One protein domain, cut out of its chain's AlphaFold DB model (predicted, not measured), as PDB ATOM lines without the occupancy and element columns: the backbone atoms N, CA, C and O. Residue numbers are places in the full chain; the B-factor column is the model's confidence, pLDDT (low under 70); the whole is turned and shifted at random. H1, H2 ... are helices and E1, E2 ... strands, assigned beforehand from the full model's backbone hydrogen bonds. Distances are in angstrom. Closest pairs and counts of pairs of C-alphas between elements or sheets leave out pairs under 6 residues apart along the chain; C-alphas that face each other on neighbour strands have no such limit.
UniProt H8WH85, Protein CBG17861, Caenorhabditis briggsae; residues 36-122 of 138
ATOM      1  N   THR A  36     164.254 101.334 127.839       61.06
ATOM      2  CA  THR A  36     164.354 100.421 126.690       61.06
ATOM      3  C   THR A  36     164.506  98.969 127.140       61.06
ATOM      4  O   THR A  36     163.879  98.093 126.546       61.06
ATOM      5  N   SER A  37     165.240  98.703 128.227       69.69
ATOM      6  CA  SER A  37     165.357  97.359 128.805       69.69
ATOM      7  C   SER A  37     164.017  96.824 129.324       69.69
ATOM      8  O   SER A  37     163.679  95.665 129.078       69.69
ATOM      9  N   ASP A  38     163.211  97.676 129.958       79.50
ATOM     10  CA  ASP A  38     161.894  97.308 130.478       79.50
ATOM     11  C   ASP A  38     160.884  97.103 129.342       79.50
ATOM     12  O   ASP A  38     160.100  96.152 129.362       79.50
ATOM     13  N   SER A  39     160.972  97.921 128.290       82.00
ATOM     14  CA  SER A  39     160.202  97.734 127.057       82.00
ATOM     15  C   SER A  39     160.536  96.406 126.368       82.00
ATOM     16  O   SER A  39     159.635  95.649 126.006       82.00
ATOM     17  N   LEU A  40     161.822  96.055 126.241       89.75
ATOM     18  CA  LEU A  40     162.245  94.784 125.646       89.75
ATOM     19  C   LEU A  40     161.794  93.575 126.475       89.75
ATOM     20  O   LEU A  40     161.309  92.594 125.903       89.75
ATOM     21  N   LYS A  41     161.887  93.653 127.809       89.50
ATOM     22  CA  LYS A  41     161.363  92.619 128.716       89.50
ATOM     23  C   LYS A  41     159.858  92.435 128.546       89.50
ATOM     24  O   LYS A  41     159.396  91.303 128.418       89.50
ATOM     25  N   GLU A  42     159.096  93.524 128.478       86.56
ATOM     26  CA  GLU A  42     157.647  93.459 128.269       86.56
ATOM     27  C   GLU A  42     157.289  92.893 126.884       86.56
ATOM     28  O   GLU A  42     156.378  92.070 126.763       86.56
ATOM     29  N   ILE A  43     158.030  93.260 125.835       89.62
ATOM     30  CA  ILE A  43     157.855  92.696 124.489       89.62
ATOM     31  C   ILE A  43     158.103  91.181 124.499       89.62
ATOM     32  O   ILE A  43     157.297  90.428 123.944       89.62
ATOM     33  N   LEU A  44     159.186  90.717 125.129       91.81
ATOM     34  CA  LEU A  44     159.494  89.289 125.246       91.81
ATOM     35  C   LEU A  44     158.438  88.551 126.071       91.81
ATOM     36  O   LEU A  44     157.967  87.499 125.643       91.81
ATOM     37  N   ARG A  45     157.983  89.133 127.186       91.56
ATOM     38  CA  ARG A  45     156.894  88.574 127.993       91.56
ATOM     39  C   ARG A  45     155.625  88.385 127.157       91.56
ATOM     40  O   ARG A  45     155.063  87.294 127.138       91.56
ATOM     41  N   ARG A  46     155.202  89.407 126.400       88.88
ATOM     42  CA  ARG A  46     154.026  89.321 125.509       88.88
ATOM     43  C   ARG A  46     154.196  88.298 124.389       88.88
ATOM     44  O   ARG A  46     153.219  87.659 124.005       88.88
ATOM     45  N   ARG A  47     155.405  88.158 123.838       92.62
ATOM     46  CA  ARG A  47     155.704  87.137 122.820       92.62
ATOM     47  C   ARG A  47     155.598  85.735 123.409       92.62
ATOM     48  O   ARG A  47     154.918  84.906 122.815       92.62
ATOM     49  N   ASN A  48     156.169  85.511 124.589       92.25
ATOM     50  CA  ASN A  48     156.122  84.217 125.266       92.25
ATOM     51  C   ASN A  48     154.690  83.828 125.664       92.25
ATOM     52  O   ASN A  48     154.298  82.681 125.481       92.25
ATOM     53  N   SER A  49     153.870  84.782 126.115       93.06
ATOM     54  CA  SER A  49     152.460  84.533 126.461       93.06
ATOM     55  C   SER A  49     151.512  84.472 125.253       93.06
ATOM     56  O   SER A  49     150.312  84.270 125.429       93.06
ATOM     57  N   ARG A  50     151.992  84.674 124.017       93.56
ATOM     58  CA  ARG A  50     151.125  84.775 122.832       93.56
ATOM     59  C   ARG A  50     150.361  83.484 122.558       93.56
ATOM     60  O   ARG A  50     149.162  83.541 122.297       93.56
ATOM     61  N   GLU A  51     151.044  82.344 122.582       92.25
ATOM     62  CA  GLU A  51     150.412  81.053 122.284       92.25
ATOM     63  C   GLU A  51     149.437  80.634 123.387       92.25
ATOM     64  O   GLU A  51     148.345  80.148 123.095       92.25
ATOM     65  N   GLU A  52     149.759  80.937 124.644       94.25
ATOM     66  CA  GLU A  52     148.837  80.767 125.767       94.25
ATOM     67  C   GLU A  52     147.576  81.628 125.594       94.25
ATOM     68  O   GLU A  52     146.456  81.119 125.660       94.25
ATOM     69  N   ALA A  53     147.741  82.921 125.292       94.81
ATOM     70  CA  ALA A  53     146.624  83.833 125.064       94.81
ATOM     71  C   ALA A  53     145.739  83.371 123.894       94.81
ATOM     72  O   ALA A  53     144.511  83.365 124.011       94.81
ATOM     73  N   LYS A  54     146.345  82.921 122.786       95.38
ATOM     74  CA  LYS A  54     145.618  82.305 121.665       95.38
ATOM     75  C   LYS A  54     144.834  81.073 122.112       95.38
ATOM     76  O   LYS A  54     143.668  80.938 121.750       95.38
ATOM     77  N   GLY A  55     145.442  80.196 122.912       96.62
ATOM     78  CA  GLY A  55     144.781  79.016 123.470       96.62
ATOM     79  C   GLY A  55     143.543  79.381 124.290       96.62
ATOM     80  O   GLY A  55     142.460  78.849 124.045       96.62
ATOM     81  N   ILE A  56     143.671  80.351 125.198       96.56
ATOM     82  CA  ILE A  56     142.564  80.845 126.032       96.56
ATOM     83  C   ILE A  56     141.423  81.386 125.163       96.56
ATOM     84  O   ILE A  56     140.264  81.014 125.368       96.56
ATOM     85  N   ILE A  57     141.744  82.220 124.169       96.69
ATOM     86  CA  ILE A  57     140.757  82.803 123.250       96.69
ATOM     87  C   ILE A  57     140.044  81.703 122.457       96.69
ATOM     88  O   ILE A  57     138.813  81.665 122.429       96.69
ATOM     89  N   ASN A  58     140.789  80.763 121.874       97.06
ATOM     90  CA  ASN A  58     140.218  79.659 121.105       97.06
ATOM     91  C   ASN A  58     139.289  78.790 121.963       97.06
ATOM     92  O   ASN A  58     138.191  78.438 121.528       97.06
ATOM     93  N   CYS A  59     139.678  78.488 123.204       97.06
ATOM     94  CA  CYS A  59     138.825  77.766 124.142       97.06
ATOM     95  C   CYS A  59     137.550  78.545 124.490       97.06
ATOM     96  O   CYS A  59     136.468  77.952 124.548       97.06
ATOM     97  N   ALA A  60     137.650  79.857 124.715       97.38
ATOM     98  CA  ALA A  60     136.497  80.706 125.001       97.38
ATOM     99  C   ALA A  60     135.518  80.740 123.816       97.38
ATOM    100  O   ALA A  60     134.323  80.491 124.001       97.38
ATOM    101  N   ILE A  61     136.027  80.933 122.595       96.62
ATOM    102  CA  ILE A  61     135.236  80.904 121.357       96.62
ATOM    103  C   ILE A  61     134.567  79.538 121.185       96.62
ATOM    104  O   ILE A  61     133.363  79.465 120.947       96.62
ATOM    105  N   ALA A  62     135.309  78.442 121.359       95.25
ATOM    106  CA  ALA A  62     134.762  77.096 121.221       95.25
ATOM    107  C   ALA A  62     133.602  76.842 122.200       95.25
ATOM    108  O   ALA A  62     132.578  76.269 121.816       95.25
ATOM    109  N   ARG A  63     133.726  77.305 123.451       95.31
ATOM    110  CA  ARG A  63     132.663  77.207 124.465       95.31
ATOM    111  C   ARG A  63     131.449  78.060 124.105       95.31
ATOM    112  O   ARG A  63     130.331  77.555 124.193       95.31
ATOM    113  N   ALA A  64     131.654  79.296 123.656       94.88
ATOM    114  CA  ALA A  64     130.574  80.179 123.216       94.88
ATOM    115  C   ALA A  64     129.813  79.579 122.022       94.88
ATOM    116  O   ALA A  64     128.593  79.430 122.064       94.88
ATOM    117  N   MET A  65     130.532  79.109 121.000       92.00
ATOM    118  CA  MET A  65     129.935  78.469 119.826       92.00
ATOM    119  C   MET A  65     129.238  77.150 120.162       92.00
ATOM    120  O   MET A  65     128.240  76.796 119.537       92.00
ATOM    121  N   LYS A  66     129.746  76.388 121.138       90.00
ATOM    122  CA  LYS A  66     129.048  75.203 121.651       90.00
ATOM    123  C   LYS A  66     127.752  75.594 122.359       90.00
ATOM    124  O   LYS A  66     126.737  74.949 122.133       90.00
ATOM    125  N   ASN A  67     127.773  76.647 123.173       90.00
ATOM    126  CA  ASN A  67     126.584  77.133 123.867       90.00
ATOM    127  C   ASN A  67     125.490  77.557 122.877       90.00
ATOM    128  O   ASN A  67     124.380  77.046 122.979       90.00
ATOM    129  N   ILE A  68     125.832  78.370 121.872       89.94
ATOM    130  CA  ILE A  68     124.898  78.801 120.817       89.94
ATOM    131  C   ILE A  68     124.299  77.593 120.086       89.94
ATOM    132  O   ILE A  68     123.094  77.536 119.871       89.94
ATOM    133  N   ARG A  69     125.115  76.582 119.758       89.50
ATOM    134  CA  ARG A  69     124.641  75.361 119.083       89.50
ATOM    135  C   ARG A  69     123.681  74.510 119.915       89.50
ATOM    136  O   ARG A  69     122.955  73.724 119.323       89.50
ATOM    137  N   ASN A  70     123.664  74.664 121.239       90.50
ATOM    138  CA  ASN A  70     122.722  73.962 122.112       90.50
ATOM    139  C   ASN A  70     121.347  74.649 122.174       90.50
ATOM    140  O   ASN A  70     120.422  74.098 122.773       90.50
ATOM    141  N   TYR A  71     121.199  75.855 121.620       92.75
ATOM    142  CA  TYR A  71     119.897  76.500 121.497       92.75
ATOM    143  C   TYR A  71     119.188  76.001 120.249       92.75
ATOM    144  O   TYR A  71     119.705  76.128 119.139       92.75
ATOM    145  N   HIS A  72     117.998  75.439 120.434       93.50
ATOM    146  CA  HIS A  72     117.167  74.955 119.341       93.50
ATOM    147  C   HIS A  72     115.853  75.723 119.302       93.50
ATOM    148  O   HIS A  72     115.354  76.184 120.331       93.50
ATOM    149  N   TYR A  73     115.307  75.856 118.099       92.31
ATOM    150  CA  TYR A  73     114.029  76.510 117.881       92.31
ATOM    151  C   TYR A  73     112.902  75.479 117.925       92.31
ATOM    152  O   TYR A  73     112.922  74.472 117.211       92.31
ATOM    153  N   CYS A  74     111.922  75.706 118.791       91.12
ATOM    154  CA  CYS A  74     110.783  74.820 118.961       91.12
ATOM    155  C   CYS A  74     109.604  75.299 118.126       91.12
ATOM    156  O   CYS A  74     109.001  76.327 118.415       91.12
ATOM    157  N   THR A  75     109.235  74.505 117.128       87.31
ATOM    158  CA  THR A  75     108.156  74.823 116.184       87.31
ATOM    159  C   THR A  75     106.775  74.871 116.838       87.31
ATOM    160  O   THR A  75     105.924  75.631 116.398       87.31
ATOM    161  N   LYS A  76     106.559  74.115 117.925       88.06
ATOM    162  CA  LYS A  76     105.282  74.097 118.660       88.06
ATOM    163  C   LYS A  76     105.046  75.358 119.490       88.06
ATOM    164  O   LYS A  76     103.912  75.785 119.636       88.06
ATOM    165  N   THR A  77     106.108  75.911 120.076       89.19
ATOM    166  CA  THR A  77     106.016  77.068 120.986       89.19
ATOM    167  C   THR A  77     106.472  78.368 120.334       89.19
ATOM    168  O   THR A  77     106.245  79.436 120.889       89.19
ATOM    169  N   GLY A  78     107.145  78.293 119.184       89.31
ATOM    170  CA  GLY A  78     107.746  79.440 118.511       89.31
ATOM    171  C   GLY A  78     108.949  80.034 119.250       89.31
ATOM    172  O   GLY A  78     109.351  81.156 118.947       89.31
ATOM    173  N   THR A  79     109.525  79.319 120.224       91.88
ATOM    174  CA  THR A  79     110.582  79.848 121.101       91.88
ATOM    175  C   THR A  79     111.939  79.196 120.864       91.88
ATOM    176  O   THR A  79     112.045  78.025 120.489       91.88
ATOM    177  N   LEU A  80     112.999  79.968 121.113       92.06
ATOM    178  CA  LEU A  80     114.377  79.492 121.130       92.06
ATOM    179  C   LEU A  80     114.779  79.161 122.571       92.06
ATOM    180  O   LEU A  80     114.731  80.028 123.441       92.06
ATOM    181  N   PHE A  81     115.227  77.934 122.830       93.38
ATOM    182  CA  PHE A  81     115.662  77.542 124.170       93.38
ATOM    183  C   PHE A  81     116.847  76.584 124.161       93.38
ATOM    184  O   PHE A  81     117.125  75.899 123.178       93.38
ATOM    185  N   ASN A  82     117.543  76.518 125.297       92.19
ATOM    186  CA  ASN A  82     118.671  75.617 125.492       92.19
ATOM    187  C   ASN A  82     118.180  74.168 125.624       92.19
ATOM    188  O   ASN A  82     117.647  73.770 126.661       92.19
ATOM    189  N   CYS A  83     118.351  73.373 124.573       90.69
ATOM    190  CA  CYS A  83     117.885  71.999 124.535       90.69
ATOM    191  C   CYS A  83     118.928  71.050 125.141       90.69
ATOM    192  O   CYS A  83     120.067  70.976 124.682       90.69
ATOM    193  N   LYS A  84     118.532  70.280 126.161       87.06
ATOM    194  CA  LYS A  84     119.409  69.292 126.819       87.06
ATOM    195  C   LYS A  84     119.491  67.954 126.091       87.06
ATOM    196  O   LYS A  84     120.457  67.229 126.286       87.06
ATOM    197  N   ALA A  85     118.512  67.652 125.242       85.25
ATOM    198  CA  ALA A  85     118.459  66.406 124.478       85.25
ATOM    199  C   ALA A  85     119.480  66.356 123.321       85.25
ATOM    200  O   ALA A  85     119.715  65.293 122.758       85.25
ATOM    201  N   GLY A  86     120.123  67.479 122.975       79.69
ATOM    202  CA  GLY A  86     121.179  67.499 121.963       79.69
ATOM    203  C   GLY A  86     120.683  67.011 120.599       79.69
ATOM    204  O   GLY A  86     119.769  67.592 120.018       79.69
ATOM    205  N   GLU A  87     121.284  65.952 120.062       79.56
ATOM    206  CA  GLU A  87     120.977  65.486 118.705       79.56
ATOM    207  C   GLU A  87     119.656  64.716 118.578       79.56
ATOM    208  O   GLU A  87     119.103  64.673 117.483       79.56
ATOM    209  N   THR A  88     119.093  64.182 119.660       83.12
ATOM    210  CA  THR A  88     117.890  63.330 119.589       83.12
ATOM    211  C   THR A  88     116.574  64.107 119.633       83.12
ATOM    212  O   THR A  88     115.502  63.517 119.541       83.12
ATOM    213  N   CYS A  89     116.613  65.438 119.765       87.56
ATOM    214  CA  CYS A  89     115.393  66.241 119.774       87.56
ATOM    215  C   CYS A  89     114.859  66.541 118.367       87.56
ATOM    216  O   CYS A  89     115.631  66.729 117.423       87.56
ATOM    217  N   LEU A  90     113.543  66.747 118.289       86.81
ATOM    218  CA  LEU A  90     112.807  67.152 117.083       86.81
ATOM    219  C   LEU A  90     112.724  68.682 116.893       86.81
ATOM    220  O   LEU A  90     111.867  69.181 116.171       86.81
ATOM    221  N   HIS A  91     113.567  69.448 117.583       91.50
ATOM    222  CA  HIS A  91     113.636  70.899 117.409       91.50
ATOM    223  C   HIS A  91     114.481  71.263 116.189       91.50
ATOM    224  O   HIS A  91     115.394  70.524 115.823       91.50
ATOM    225  N   LEU A  92     114.234  72.444 115.626       90.88
ATOM    226  CA  LEU A  92     115.047  72.979 114.546       90.88
ATOM    227  C   LEU A  92     116.422  73.399 115.087       90.88
ATOM    228  O   LEU A  92     116.536  74.252 115.975       90.88
ATOM    229  N   LYS A  93     117.474  72.789 114.541       91.06
ATOM    230  CA  LYS A  93     118.870  72.980 114.956       91.06
ATOM    231  C   LYS A  93     119.580  73.962 114.034       91.06
ATOM    232  O   LYS A  93     119.372  73.973 112.822       91.06
ATOM    233  N   TRP A  94     120.559  74.682 114.581       88.38
ATOM    234  CA  TRP A  94     121.440  75.558 113.797       88.38
ATOM    235  C   TRP A  94     122.112  74.845 112.608       88.38
ATOM    236  O   TRP A  94     122.269  75.422 111.533       88.38
ATOM    237  N   ARG A  95     122.500  73.571 112.784       88.38
ATOM    238  CA  ARG A  95     123.126  72.765 111.724       88.38
ATOM    239  C   ARG A  95     122.203  72.593 110.513       88.38
ATOM    240  O   ARG A  95     122.687  72.706 109.393       88.38
ATOM    241  N   GLN A  96     120.910  72.354 110.743       89.81
ATOM    242  CA  GLN A  96     119.911  72.179 109.683       89.81
ATOM    243  C   GLN A  96     119.736  73.476 108.893       89.81
ATOM    244  O   GLN A  96     119.825  73.464 107.671       89.81
ATOM    245  N   LEU A  97     119.624  74.611 109.590       89.69
ATOM    246  CA  LEU A  97     119.515  75.921 108.946       89.69
ATOM    247  C   LEU A  97     120.739  76.242 108.076       89.69
ATOM    248  O   LEU A  97     120.593  76.718 106.954       89.69
ATOM    249  N   ARG A  98     121.952  75.965 108.572       90.75
ATOM    250  CA  ARG A  98     123.179  76.174 107.791       90.75
ATOM    251  C   ARG A  98     123.197  75.297 106.538       90.75
ATOM    252  O   ARG A  98     123.402  75.830 105.456       90.75
ATOM    253  N   LYS A  99     122.935  73.994 106.687       90.94
ATOM    254  CA  LYS A  99     122.879  73.052 105.560       90.94
ATOM    255  C   LYS A  99     121.866  73.492 104.507       90.94
ATOM    256  O   LYS A  99     122.208  73.533 103.334       90.94
ATOM    257  N   PHE A 100     120.656  73.866 104.922       92.25
ATOM    258  CA  PHE A 100     119.627  74.352 104.006       92.25
ATOM    259  C   PHE A 100     120.105  75.580 103.221       92.25
ATOM    260  O   PHE A 100     119.997  75.606 102.000       92.25
ATOM    261  N   LYS A 101     120.727  76.563 103.888       91.06
ATOM    262  CA  LYS A 101     121.289  77.741 103.205       91.06
ATOM    263  C   LYS A 101     122.403  77.386 102.222       91.06
ATOM    264  O   LYS A 101     122.516  78.039 101.186       91.06
ATOM    265  N   ASP A 102     123.230  76.398 102.545       92.38
ATOM    266  CA  ASP A 102     124.287  75.930 101.649       92.38
ATOM    267  C   ASP A 102     123.680  75.234 100.416       92.38
ATOM    268  O   ASP A 102     124.067  75.558  99.297       92.38
ATOM    269  N   ILE A 103     122.649  74.398 100.597       90.94
ATOM    270  CA  ILE A 103     121.889  73.760  99.505       90.94
ATOM    271  C   ILE A 103     121.220  74.808  98.606       90.94
ATOM    272  O   ILE A 103     121.370  74.760  97.386       90.94
ATOM    273  N   CYS A 104     120.518  75.785  99.184       91.75
ATOM    274  CA  CYS A 104     119.901  76.882  98.435       91.75
ATOM    275  C   CYS A 104     120.932  77.642  97.595       91.75
ATOM    276  O   CYS A 104     120.692  77.911  96.421       91.75
ATOM    277  N   ARG A 105     122.109  77.923  98.169       92.56
ATOM    278  CA  ARG A 105     123.203  78.592  97.457       92.56
ATOM    279  C   ARG A 105     123.744  77.743  96.311       92.56
ATOM    280  O   ARG A 105     123.963  78.277  95.233       92.56
ATOM    281  N   SER A 106     123.942  76.445  96.531       93.06
ATOM    282  CA  SER A 106     124.393  75.520  95.486       93.06
ATOM    283  C   SER A 106     123.396  75.406  94.332       93.06
ATOM    284  O   SER A 106     123.813  75.258  93.189       93.06
ATOM    285  N   ASN A 107     122.100  75.529  94.618       91.50
ATOM    286  CA  ASN A 107     121.030  75.414  93.628       91.50
ATOM    287  C   ASN A 107     120.557  76.766  93.057       91.50
ATOM    288  O   ASN A 107     119.615  76.782  92.272       91.50
ATOM    289  N   ASN A 108     121.175  77.891  93.439       91.31
ATOM    290  CA  ASN A 108     120.727  79.252  93.095       91.31
ATOM    291  C   ASN A 108     119.241  79.526  93.420       91.31
ATOM    292  O   ASN A 108     118.557  80.246  92.696       91.31
ATOM    293  N   VAL A 109     118.741  78.960  94.522       90.38
ATOM    294  CA  VAL A 109     117.369  79.166  95.011       90.38
ATOM    295  C   VAL A 109     117.385  80.157  96.173       90.38
ATOM    296  O   VAL A 109     118.229  80.058  97.066       90.38
ATOM    297  N   ASP A 110     116.441  81.100  96.193       90.25
ATOM    298  CA  ASP A 110     116.277  82.007  97.332       90.25
ATOM    299  C   ASP A 110     115.719  81.264  98.560       90.25
ATOM    300  O   ASP A 110     114.757  80.503  98.485       90.25
ATOM    301  N   SER A 111     116.336  81.512  99.714       88.12
ATOM    302  CA  SER A 111     115.987  80.886 100.996       88.12
ATOM    303  C   SER A 111     115.023  81.722 101.845       88.12
ATOM    304  O   SER A 111     114.595  81.261 102.903       88.12
ATOM    305  N   SER A 112     114.675  82.938 101.411       88.62
ATOM    306  CA  SER A 112     113.910  83.911 102.210       88.62
ATOM    307  C   SER A 112     112.478  83.468 102.531       88.62
ATOM    308  O   SER A 112     111.933  83.855 103.563       88.62
ATOM    309  N   HIS A 113     111.885  82.622 101.686       85.81
ATOM    310  CA  HIS A 113     110.508  82.131 101.828       85.81
ATOM    311  C   HIS A 113     110.419  80.661 102.264       85.81
ATOM    312  O   HIS A 113     109.374  80.028 102.117       85.81
ATOM    313  N   ALA A 114     111.510  80.103 102.789       87.12
ATOM    314  CA  ALA A 114     111.550  78.710 103.201       87.12
ATOM    315  C   ALA A 114     110.623  78.425 104.388       87.12
ATOM    316  O   ALA A 114     110.621  79.145 105.391       87.12
ATOM    317  N   THR A 115     109.869  77.330 104.306       89.44
ATOM    318  CA  THR A 115     109.050  76.861 105.425       89.44
ATOM    319  C   THR A 115     109.907  76.089 106.428       89.44
ATOM    320  O   THR A 115     110.921  75.480 106.085       89.44
ATOM    321  N   LEU A 116     109.488  76.068 107.698       86.94
ATOM    322  CA  LEU A 116     110.188  75.313 108.746       86.94
ATOM    323  C   LEU A 116     110.340  73.828 108.386       86.94
ATOM    324  O   LEU A 116     111.370  73.228 108.681       86.94
ATOM    325  N   GLN A 117     109.335  73.261 107.719       86.25
ATOM    326  CA  GLN A 117     109.329  71.869 107.296       86.25
ATOM    327  C   GLN A 117     110.425  71.579 106.259       86.25
ATOM    328  O   GLN A 117     111.224  70.671 106.473       86.25
ATOM    329  N   GLN A 118     110.562  72.424 105.229       87.50
ATOM    330  CA  GLN A 118     111.623  72.297 104.216       87.50
ATOM    331  C   GLN A 118     113.027  72.314 104.838       87.50
ATOM    332  O   GLN A 118     113.922  71.573 104.428       87.50
ATOM    333  N   ILE A 119     113.231  73.150 105.860       90.06
ATOM    334  CA  ILE A 119     114.523  73.247 106.550       90.06
ATOM    335  C   ILE A 119     114.786  71.988 107.394       90.06
ATOM    336  O   ILE A 119     115.924  71.524 107.473       90.06
ATOM    337  N   MET A 120     113.755  71.426 108.033       86.12
ATOM    338  CA  MET A 120     113.887  70.226 108.868       86.12
ATOM    339  C   MET A 120     114.180  68.962 108.048       86.12
ATOM    340  O   MET A 120     114.973  68.132 108.494       86.12
ATOM    341  N   GLU A 121     113.626  68.854 106.840       84.31
ATOM    342  CA  GLU A 121     113.816  67.722 105.915       84.31
ATOM    343  C   GLU A 121     115.251  67.632 105.346       84.31
ATOM    344  O   GLU A 121     115.690  66.584 104.868       84.31
ATOM    345  N   CYS A 122     116.057  68.692 105.470       77.25
ATOM    346  CA  CYS A 122     117.434  68.721 104.963       77.25
ATOM    347  C   CYS A 122     118.418  67.784 105.673       77.25
ATOM    348  O   CYS A 122     119.515  67.555 105.159       77.25
TER     349      CYS A 122
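What this domain is: This is residues 36 to 122 of the 138 residues of the protein "Protein CBG17861" of Caenorhabditis briggsae (UniProt H8WH85). A long helical arm, H1 and then H2, runs out from a small body made of a two-stranded hairpin, E1 and E2, and two helices, H3 and H4. H3 points away from the inner end of the arm at about a right angle, so that arm and H3 make an L with the hairpin near the corner, and short H4 packs crosswise on H3; residues 36 to 66 stick out free. The printed part has 87 residues with four named helices and two named strands, in the order H1, H2, E1, E2, H3, H4; the strands make one antiparallel sheet, E1 - E2, and the class is mostly helix. The whole is extended, with a radius of gyration of the C-alphas of 21.2 A, and spans 65 by 34 by 18 A, the arm making much of the length.

Where its parts are: H1, residues 36 to 48, begins with C-alpha 36 at (164.354, 100.421, 126.690) and is 18.2 A long. H2, residues 50 to 69, is the longest helix, 28.4 A, and ends with C-alpha 69 at (124.641, 75.361, 119.083). E1, residues 71 to 74, measures 9.6 A, and E2, residues 79 to 82, 10.1 A. H3, residues 94 to 106, is 18.5 A long. H4, residues 116 to 121, measures 8.9 A and ends with C-alpha 121 at (113.816, 67.722, 105.915).

How they stand to each other: H1 and H2 meet only through their link, Ser 49. H2 and H3 are close but not clearly touching, the closest C-alphas being those of Arg 69 and Trp 94, 6.2 A apart. Their lines stand about perpendicular, at 89 degrees. E1 and E2 form a hairpin, antiparallel at 144 degrees, with N 72 and O 81 at 2.9 A and N 81 and O 72 at 3.1 A within hydrogen-bond range. The closest C-alphas of E1 and H3 are those of His 72 and Trp 94, 7.0 A apart. H3 touches H4 with residues 96 to 100 alone, the closest C-alphas being those of Phe 100 and Ile 119, 5.8 A apart. Their lines are about perpendicular, at 83 degrees. H1 is apart from H3, and H4 is apart from H2, E1 and E2. In H1, H2, H3 and H4 every O i to N i+4 pair is within hydrogen-bond range.

The domain as a whole: The two C-alphas farthest apart are those of Ser 37 and Lys 76, 65.2 A. Without the free residues 36 to 66, the body spans 35 by 20 by 17 A. The printed part has no cut. The link from E2 to H3, 11 residues, is long. The mean pLDDT of the printed part is 89.7, with residues 36 to 37 under 70.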